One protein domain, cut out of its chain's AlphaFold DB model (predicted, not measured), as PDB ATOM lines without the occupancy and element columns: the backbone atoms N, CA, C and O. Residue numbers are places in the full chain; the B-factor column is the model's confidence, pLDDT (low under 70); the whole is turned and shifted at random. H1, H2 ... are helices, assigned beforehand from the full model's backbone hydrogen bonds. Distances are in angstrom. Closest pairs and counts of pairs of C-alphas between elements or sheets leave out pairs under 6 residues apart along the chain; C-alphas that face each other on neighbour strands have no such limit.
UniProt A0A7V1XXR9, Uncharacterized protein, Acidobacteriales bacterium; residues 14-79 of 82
ATOM      1  N   TRP A  14      45.016 -93.569   1.595       71.31
ATOM      2  CA  TRP A  14      43.584 -93.301   1.452       71.31
ATOM      3  C   TRP A  14      42.712 -94.216   2.312       71.31
ATOM      4  O   TRP A  14      41.806 -93.744   2.996       71.31
ATOM      5  N   GLY A  15      43.016 -95.516   2.346       73.00
ATOM      6  CA  GLY A  15      42.294 -96.466   3.187       73.00
ATOM      7  C   GLY A  15      42.420 -96.144   4.678       73.00
ATOM      8  O   GLY A  15      41.440 -96.233   5.415       73.00
ATOM      9  N   ARG A  16      43.606 -95.718   5.133       75.62
ATOM     10  CA  ARG A  16      43.826 -95.308   6.533       75.62
ATOM     11  C   ARG A  16      43.027 -94.060   6.885       75.62
ATOM     12  O   ARG A  16      42.472 -93.984   7.984       75.62
ATOM     13  N   LEU A  17      42.941 -93.109   5.952       78.75
ATOM     14  CA  LEU A  17      42.136 -91.907   6.123       78.75
ATOM     15  C   LEU A  17      40.650 -92.272   6.247       78.75
ATOM     16  O   LEU A  17      40.016 -91.889   7.232       78.75
ATOM     17  N   LEU A  18      40.125 -93.091   5.325       76.38
ATOM     18  CA  LEU A  18      38.728 -93.542   5.333       76.38
ATOM     19  C   LEU A  18      38.384 -94.305   6.616       76.38
ATOM     20  O   LEU A  18      37.388 -94.001   7.268       76.38
ATOM     21  N   TYR A  19      39.244 -95.239   7.027       76.50
ATOM     22  CA  TYR A  19      39.097 -95.966   8.287       76.50
ATOM     23  C   TYR A  19      39.006 -95.013   9.484       76.50
ATOM     24  O   TYR A  19      38.131 -95.166  10.335       76.50
ATOM     25  N   SER A  20      39.870 -93.992   9.544       79.06
ATOM     26  CA  SER A  20      39.854 -93.018  10.638       79.06
ATOM     27  C   SER A  20      38.567 -92.185  10.668       79.06
ATOM     28  O   SER A  20      38.035 -91.917  11.748       79.06
ATOM     29  N   PHE A  21      38.032 -91.826   9.496       81.44
ATOM     30  CA  PHE A  21      36.761 -91.118   9.359       81.44
ATOM     31  C   PHE A  21      35.586 -91.984   9.813       81.44
ATOM     32  O   PHE A  21      34.803 -91.550  10.658       81.44
ATOM     33  N   ILE A  22      35.502 -93.220   9.313       76.69
ATOM     34  CA  ILE A  22      34.436 -94.171   9.647       76.69
ATOM     35  C   ILE A  22      34.470 -94.490  11.140       76.69
ATOM     36  O   ILE A  22      33.451 -94.371  11.812       76.69
ATOM     37  N   ARG A  23      35.649 -94.791  11.697       77.94
ATOM     38  CA  ARG A  23      35.811 -95.037  13.134       77.94
ATOM     39  C   ARG A  23      35.341 -93.847  13.968       77.94
ATOM     40  O   ARG A  23      34.578 -94.028  14.910       77.94
ATOM     41  N   ARG A  24      35.752 -92.621  13.624       80.56
ATOM     42  CA  ARG A  24      35.313 -91.411  14.343       80.56
ATOM     43  C   ARG A  24      33.803 -91.206  14.254       80.56
ATOM     44  O   ARG A  24      33.195 -90.827  15.252       80.56
ATOM     45  N   ALA A  25      33.197 -91.448  13.094       78.75
ATOM     46  CA  ALA A  25      31.751 -91.340  12.917       78.75
ATOM     47  C   ALA A  25      30.996 -92.381  13.760       78.75
ATOM     48  O   ALA A  25      30.038 -92.033  14.451       78.75
ATOM     49  N   THR A  26      31.466 -93.630  13.767       73.81
ATOM     50  CA  THR A  26      30.907 -94.712  14.583       73.81
ATOM     51  C   THR A  26      31.049 -94.416  16.075       73.81
ATOM     52  O   THR A  26      30.066 -94.498  16.809       73.81
ATOM     53  N   PHE A  27      32.230 -93.980  16.518       77.75
ATOM     54  CA  PHE A  27      32.488 -93.636  17.916       77.75
ATOM     55  C   PHE A  27      31.612 -92.472  18.393       77.75
ATOM     56  O   PHE A  27      31.048 -92.536  19.480       77.75
ATOM     57  N   LYS A  28      31.418 -91.432  17.567       77.75
ATOM     58  CA  LYS A  28      30.498 -90.326  17.888       77.75
ATOM     59  C   LYS A  28      29.046 -90.782  18.050       77.75
ATOM     60  O   LYS A  28      28.322 -90.184  18.834       77.75
ATOM     61  N   ARG A  29      28.614 -91.803  17.303       70.88
ATOM     62  CA  ARG A  29      27.233 -92.313  17.345       70.88
ATOM     63  C   ARG A  29      26.984 -93.288  18.493       70.88
ATOM     64  O   ARG A  29      25.889 -93.294  19.037       70.88
ATOM     65  N   LEU A  30      27.966 -94.123  18.829       71.00
ATOM     66  CA  LEU A  30      27.781 -95.257  19.743       71.00
ATOM     67  C   LEU A  30      28.554 -95.124  21.062       71.00
ATOM     68  O   LEU A  30      28.358 -95.934  21.962       71.00
ATOM     69  N   GLY A  31      29.460 -94.149  21.179       70.56
ATOM     70  CA  GLY A  31      30.296 -93.930  22.366       70.56
ATOM     71  C   GLY A  31      31.369 -95.000  22.608       70.56
ATOM     72  O   GLY A  31      32.151 -94.878  23.550       70.56
ATOM     73  N   LYS A  32      31.429 -96.042  21.769       69.88
ATOM     74  CA  LYS A  32      32.416 -97.126  21.821       69.88
ATOM     75  C   LYS A  32      32.833 -97.554  20.417       69.88
ATOM     76  O   LYS A  32      32.052 -97.444  19.471       69.88
ATOM     77  N   ASP A  33      34.062 -98.051  20.290       65.88
ATOM     78  CA  ASP A  33      34.499 -98.742  19.075       65.88
ATOM     79  C   ASP A  33      33.752-100.085  18.980       65.88
ATOM     80  O   ASP A  33      33.687-100.833  19.956       65.88
ATOM     81  N   LEU A  34      33.168-100.391  17.819       67.06
ATOM     82  CA  LEU A  34      32.510-101.678  17.587       67.06
ATOM     83  C   LEU A  34      33.571-102.770  17.389       67.06
ATOM     84  O   LEU A  34      34.449-102.628  16.537       67.06
ATOM     85  N   GLU A  35      33.466-103.879  18.122       60.38
ATOM     86  CA  GLU A  35      34.376-105.028  17.990       60.38
ATOM     87  C   GLU A  35      34.548-105.568  16.557       60.38
ATOM     88  O   GLU A  35      35.699-105.809  16.177       60.38
ATOM     89  N   PRO A  36      33.516-105.666  15.685       63.16
ATOM     90  CA  PRO A  36      33.744-106.110  14.309       63.16
ATOM     91  C   PRO A  36      34.642-105.157  13.511       63.16
ATOM     92  O   PRO A  36      35.366-105.606  12.629       63.16
ATOM     93  N   GLN A  37      34.683-103.855  13.829       65.12
ATOM     94  CA  GLN A  37      35.607-102.937  13.151       65.12
ATOM     95  C   GLN A  37      37.068-103.255  13.477       65.12
ATOM     96  O   GLN A  37      37.928-103.049  12.624       65.12
ATOM     97  N   GLN A  38      37.354-103.774  14.674       65.00
ATOM     98  CA  GLN A  38      38.712-104.149  15.065       65.00
ATOM     99  C   GLN A  38      39.183-105.358  14.259       65.00
ATOM    100  O   GLN A  38      40.249-105.312  13.649       65.00
ATOM    101  N   VAL A  39      38.337-106.385  14.160       67.31
ATOM    102  CA  VAL A  39      38.621-107.610  13.401       67.31
ATOM    103  C   VAL A  39      38.697-107.322  11.899       67.31
ATOM    104  O   VAL A  39      39.675-107.682  11.243       67.31
ATOM    105  N   PHE A  40      37.722-106.598  11.344       67.94
ATOM    106  CA  PHE A  40      37.692-106.287   9.914       67.94
ATOM    107  C   PHE A  40      38.775-105.299   9.487       67.94
ATOM    108  O   PHE A  40      39.154-105.303   8.317       67.94
ATOM    109  N   SER A  41      39.336-104.502  10.403       67.19
ATOM    110  CA  SER A  41      40.441-103.596  10.067       67.19
ATOM    111  C   SER A  41      41.652-104.335   9.485       67.19
ATOM    112  O   SER A  41      42.339-103.767   8.636       67.19
ATOM    113  N   HIS A  42      41.860-105.606   9.861       73.88
ATOM    114  CA  HIS A  42      42.892-106.501   9.318       73.88
ATOM    115  C   HIS A  42      42.654-106.912   7.859       73.88
ATOM    116  O   HIS A  42      43.607-107.223   7.146       73.88
ATOM    117  N   HIS A  43      41.410-106.833   7.386       79.31
ATOM    118  CA  HIS A  43      40.999-107.214   6.039       79.31
ATOM    119  C   HIS A  43      40.245-106.057   5.366       79.31
ATOM    120  O   HIS A  43      39.014-106.059   5.324       79.31
ATOM    121  N   PRO A  44      40.956-105.070   4.784       74.06
ATOM    122  CA  PRO A  44      40.349-103.835   4.286       74.06
ATOM    123  C   PRO A  44      39.207-104.051   3.292       74.06
ATOM    124  O   PRO A  44      38.213-103.340   3.348       74.06
ATOM    125  N   ARG A  45      39.306-105.055   2.413       81.06
ATOM    126  CA  ARG A  45      38.221-105.395   1.478       81.06
ATOM    127  C   ARG A  45      36.929-105.789   2.198       81.06
ATOM    128  O   ARG A  45      35.860-105.335   1.809       81.06
ATOM    129  N   VAL A  46      37.038-106.599   3.249       81.81
ATOM    130  CA  VAL A  46      35.889-107.037   4.055       81.81
ATOM    131  C   VAL A  46      35.327-105.863   4.848       81.81
ATOM    132  O   VAL A  46      34.115-105.686   4.897       81.81
ATOM    133  N   PHE A  47      36.199-105.017   5.403       81.38
ATOM    134  CA  PHE A  47      35.785-103.801   6.098       81.38
ATOM    135  C   PHE A  47      34.957-102.881   5.198       81.38
ATOM    136  O   PHE A  47      33.868-102.481   5.601       81.38
ATOM    137  N   PHE A  48      35.431-102.587   3.983       79.62
ATOM    138  CA  PHE A  48      34.703-101.714   3.059       79.62
ATOM    139  C   PHE A  48      33.375-102.323   2.599       79.62
ATOM    140  O   PHE A  48      32.348-101.651   2.645       79.62
ATOM    141  N   ALA A  49      33.358-103.616   2.259       84.62
ATOM    142  CA  ALA A  49      32.116-104.303   1.905       84.62
ATOM    143  C   ALA A  49      31.093-104.278   3.059       84.62
ATOM    144  O   ALA A  49      29.905-104.042   2.844       84.62
ATOM    145  N   TYR A  50      31.552-104.466   4.302       83.12
ATOM    146  CA  TYR A  50      30.701-104.391   5.487       83.12
ATOM    147  C   TYR A  50      30.172-102.971   5.737       83.12
ATOM    148  O   TYR A  50      29.008-102.798   6.113       83.12
ATOM    149  N   THR A  51      30.994-101.939   5.524       81.56
ATOM    150  CA  THR A  51      30.547-100.547   5.662       81.56
ATOM    151  C   THR A  51      29.515-100.180   4.606       81.56
ATOM    152  O   THR A  51      28.504 -99.576   4.962       81.56
ATOM    153  N   ASP A  52      29.708-100.610   3.357       85.62
ATOM    154  CA  ASP A  52      28.753-100.376   2.269       85.62
ATOM    155  C   ASP A  52      27.414-101.055   2.561       85.62
ATOM    156  O   ASP A  52      26.362-100.422   2.471       85.62
ATOM    157  N   LEU A  53      27.452-102.310   3.019       85.25
ATOM    158  CA  LEU A  53      26.262-103.034   3.461       85.25
ATOM    159  C   LEU A  53      25.555-102.287   4.599       85.25
ATOM    160  O   LEU A  53      24.352-102.043   4.535       85.25
ATOM    161  N   THR A  54      26.295-101.852   5.618       82.25
ATOM    162  CA  THR A  54      25.718-101.119   6.755       82.25
ATOM    163  C   THR A  54      25.049 -99.815   6.305       82.25
ATOM    164  O   THR A  54      23.973 -99.472   6.798       82.25
ATOM    165  N   MET A  55      25.655 -99.088   5.363       83.94
ATOM    166  CA  MET A  55      25.076 -97.865   4.799       83.94
ATOM    167  C   MET A  55      23.824 -98.151   3.968       83.94
ATOM    168  O   MET A  55      22.816 -97.465   4.138       83.94
ATOM    169  N   ALA A  56      23.849 -99.191   3.133       85.06
ATOM    170  CA  ALA A  56      22.691 -99.610   2.350       85.06
ATOM    171  C   ALA A  56      21.497 -99.967   3.252       85.06
ATOM    172  O   ALA A  56      20.374 -99.554   2.970       85.06
ATOM    173  N   LEU A  57      21.734-100.643   4.384       81.69
ATOM    174  CA  LEU A  57      20.671-100.993   5.333       81.69
ATOM    175  C   LEU A  57      20.150 -99.797   6.145       81.69
ATOM    176  O   LEU A  57      19.028 -99.857   6.658       81.69
ATOM    177  N   GLN A  58      20.891 -98.687   6.240       81.25
ATOM    178  CA  GLN A  58      20.338 -97.435   6.773       81.25
ATOM    179  C   GLN A  58      19.329 -96.808   5.802       81.25
ATOM    180  O   GLN A  58      18.316 -96.274   6.255       81.25
ATOM    181  N   GLY A  59      19.541 -96.953   4.492       78.06
ATOM    182  CA  GLY A  59      18.605 -96.521   3.451       78.06
ATOM    183  C   GLY A  59      17.338 -97.383   3.349       78.06
ATOM    184  O   GLY A  59      17.248 -98.472   3.913       78.06
ATOM    185  N   GLY A  60      16.321 -96.889   2.642       80.31
ATOM    186  CA  GLY A  60      15.072 -97.616   2.364       80.31
ATOM    187  C   GLY A  60      13.842 -97.093   3.114       80.31
ATOM    188  O   GLY A  60      13.939 -96.208   3.957       80.31
ATOM    189  N   VAL A  61      12.678 -97.655   2.776       85.69
ATOM    190  CA  VAL A  61      11.345 -97.146   3.169       85.69
ATOM    191  C   VAL A  61      10.953 -97.520   4.608       85.69
ATOM    192  O   VAL A  61      10.071 -96.909   5.200       85.69
ATOM    193  N   VAL A  62      11.608 -98.527   5.191       86.75
ATOM    194  CA  VAL A  62      11.263 -99.051   6.521       86.75
ATOM    195  C   VAL A  62      11.801 -98.141   7.627       86.75
ATOM    196  O   VAL A  62      12.978 -97.770   7.611       86.75
ATOM    197  N   GLU A  63      10.962 -97.843   8.624       89.50
ATOM    198  CA  GLU A  63      11.341 -97.033   9.785       89.50
ATOM    199  C   GLU A  63      12.570 -97.627  10.511       89.50
ATOM    200  O   GLU A  63      12.627 -98.843  10.739       89.50
ATOM    201  N   PRO A  64      13.542 -96.801  10.947       86.44
ATOM    202  CA  PRO A  64      14.733 -97.275  11.654       86.44
ATOM    203  C   PRO A  64      14.443 -98.174  12.865       86.44
ATOM    204  O   PRO A  64      15.154 -99.153  13.078       86.44
ATOM    205  N   LYS A  65      13.384 -97.888  13.637       87.88
ATOM    206  CA  LYS A  65      13.004 -98.698  14.808       87.88
ATOM    207  C   LYS A  65      12.583-100.117  14.426       87.88
ATOM    208  O   LYS A  65      12.971-101.070  15.098       87.88
ATOM    209  N   LEU A  66      11.838-100.266  13.330       91.75
ATOM    210  CA  LEU A  66      11.410-101.570  12.823       91.75
ATOM    211  C   LEU A  66      12.602-102.398  12.346       91.75
ATOM    212  O   LEU A  66      12.678-103.586  12.652       91.75
ATOM    213  N   LYS A  67      13.574-101.768  11.675       89.31
ATOM    214  CA  LYS A  67      14.819-102.445  11.283       89.31
ATOM    215  C   LYS A  67      15.541-103.019  12.501       89.31
ATOM    216  O   LYS A  67      15.934-104.180  12.479       89.31
ATOM    217  N   THR A  68      15.651-102.247  13.584       88.25
ATOM    218  CA  THR A  68      16.259-102.713  14.840       88.25
ATOM    219  C   THR A  68      15.521-103.913  15.435       88.25
ATOM    220  O   THR A  68      16.165-104.871  15.851       88.25
ATOM    221  N   LEU A  69      14.184-103.908  15.441       91.81
ATOM    222  CA  LEU A  69      13.402-105.046  15.942       91.81
ATOM    223  C   LEU A  69      13.610-106.312  15.104       91.81
ATOM    224  O   LEU A  69      13.743-107.398  15.665       91.81
ATOM    225  N   VAL A  70      13.688-106.179  13.776       90.88
ATOM    226  CA  VAL A  70      13.993-107.307  12.884       90.88
ATOM    227  C   VAL A  70      15.381-107.871  13.179       90.88
ATOM    228  O   VAL A  70      15.520-109.088  13.276       90.88
ATOM    229  N   TYR A  71      16.385-107.015  13.393       88.94
ATOM    230  CA  TYR A  71      17.722-107.469  13.780       88.94
ATOM    231  C   TYR A  71      17.722-108.235  15.099       88.94
ATOM    232  O   TYR A  71      18.296-109.316  15.149       88.94
ATOM    233  N   LEU A  72      17.045-107.720  16.128       90.19
ATOM    234  CA  LEU A  72      16.951-108.385  17.432       90.19
ATOM    235  C   LEU A  72      16.227-109.731  17.335       90.19
ATOM    236  O   LEU A  72      16.615-110.711  17.967       90.19
ATOM    237  N   ARG A  73      15.167-109.808  16.522       93.06
ATOM    238  CA  ARG A  73      14.450-111.069  16.315       93.06
ATOM    239  C   ARG A  73      15.312-112.083  15.570       93.06
ATOM    240  O   ARG A  73      15.324-113.253  15.954       93.06
ATOM    241  N   ALA A  74      16.008-111.638  14.527       91.75
ATOM    242  CA  ALA A  74      16.903-112.472  13.742       91.75
ATOM    243  C   ALA A  74      18.088-112.964  14.584       91.75
ATOM    244  O   ALA A  74      18.383-114.156  14.545       91.75
ATOM    245  N   SER A  75      18.713-112.093  15.387       90.38
ATOM    246  CA  SER A  75      19.826-112.465  16.267       90.38
ATOM    247  C   SER A  75      19.390-113.488  17.313       90.38
ATOM    248  O   SER A  75      20.033-114.528  17.450       90.38
ATOM    249  N   ALA A  76      18.226-113.283  17.938       92.00
ATOM    250  CA  ALA A  76      17.640-114.252  18.859       92.00
ATOM    251  C   ALA A  76      17.356-115.613  18.198       92.00
ATOM    252  O   ALA A  76      17.538-116.652  18.826       92.00
ATOM    253  N   GLN A  77      16.923-115.632  16.931       95.06
ATOM    254  CA  GLN A  77      16.616-116.872  16.214       95.06
ATOM    255  C   GLN A  77      17.866-117.701  15.890       95.06
ATOM    256  O   GLN A  77      17.803-118.926  15.921       95.06
ATOM    257  N   ILE A  78      18.992-117.048  15.597       92.25
ATOM    258  CA  ILE A  78      20.266-117.727  15.321       92.25
ATOM    259  C   ILE A  78      21.110-117.956  16.587       92.25
ATOM    260  O   ILE A  78      22.228-118.455  16.488       92.25
ATOM    261  N   GLY A  79      20.606-117.577  17.769       89.94
ATOM    262  CA  GLY A  79      21.337-117.678  19.036       89.94
ATOM    263  C   GLY A  79      22.520-116.711  19.148       89.94
ATOM    264  O   GLY A  79      23.442-116.952  19.923       89.94
TER     265      GLY A  79
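Overview. This is residues 14 to 79 of the 82 residues of an uncharacterized protein of Acidobacteriales bacterium (UniProt A0A7V1XXR9). Three helices, H1, H2 and H3, make a loose body with their centres in a triangle, and a fourth, H4, is held off from it like an arm beyond the far end of H3. In the body, short H2 runs side by side with H1 in the opposite direction, while H3 is set at a slant to both and leads out towards H4. The printed part has 66 residues with four named helices, in the order H1, H2, H3, H4, and no named strand; the class is all helix. The whole is only just loose, close to compact, with a radius of gyration of the C-alphas of 13.4 A and spans of 35 by 27 by 23 A.

Along the chain. H1 is residues 14 to 30, beginning at C-alpha 14 at (43.584, -93.301, 1.452) and measuring 24.3 A from first to last C-alpha. H2 is residues 35 to 41, 10.1 A long. H3 is residues 44 to 58, 21.2 A long, beginning at C-alpha 44 at (40.349, -103.835, 4.286). H4 is residues 64 to 77, 20.2 A long, ending at C-alpha 77 at (16.616, -116.872, 16.214).

Arrangement. H1 and H2 are close but not clearly touching; their closest C-alphas, those of Arg 23 and Gln 37, are 7.9 A apart. Their lines stand at a shallow tilt of 8 degrees, and they run opposite ways. H1 and H3 are close but not clearly touching, with the closest C-alphas, those of Gly 15 and Pro 44, 7.7 A apart; they run the same way at a steep tilt of 42 degrees. H2 and H3 touch only at the corner by their link, H3 with residues 46 to 47 alone; the closest C-alphas, those of Phe 40 and Phe 47, are 4.9 A apart. H2 and H3 run opposite ways at a steep tilt of 49 degrees. H3 and H4 are close but not clearly touching: their closest C-alphas, those of Gln 58 and Pro 64, are 7.4 A apart, and the steep tilt is 59 degrees, opposite ways. H4 is apart from H1 and from H2. In H1, H2, H3 and H4 every pair of O i and N i+4 is within hydrogen-bond range.

Size, cuts and confidence. The C-alphas farthest apart, those of Trp 14 and Gln 77, are 38.7 A from each other. Residues 59 to 66, of which 64 to 66 belong to H4, and residues 68 to 79, of which 68 to 77 belong to H4, stand free. The body without them spans 25 by 20 by 18 A. The printed part has no cut, and its three links are tight. The mean pLDDT of the printed part is 80.0, with low confidence, under 70, at residues 32 to 41.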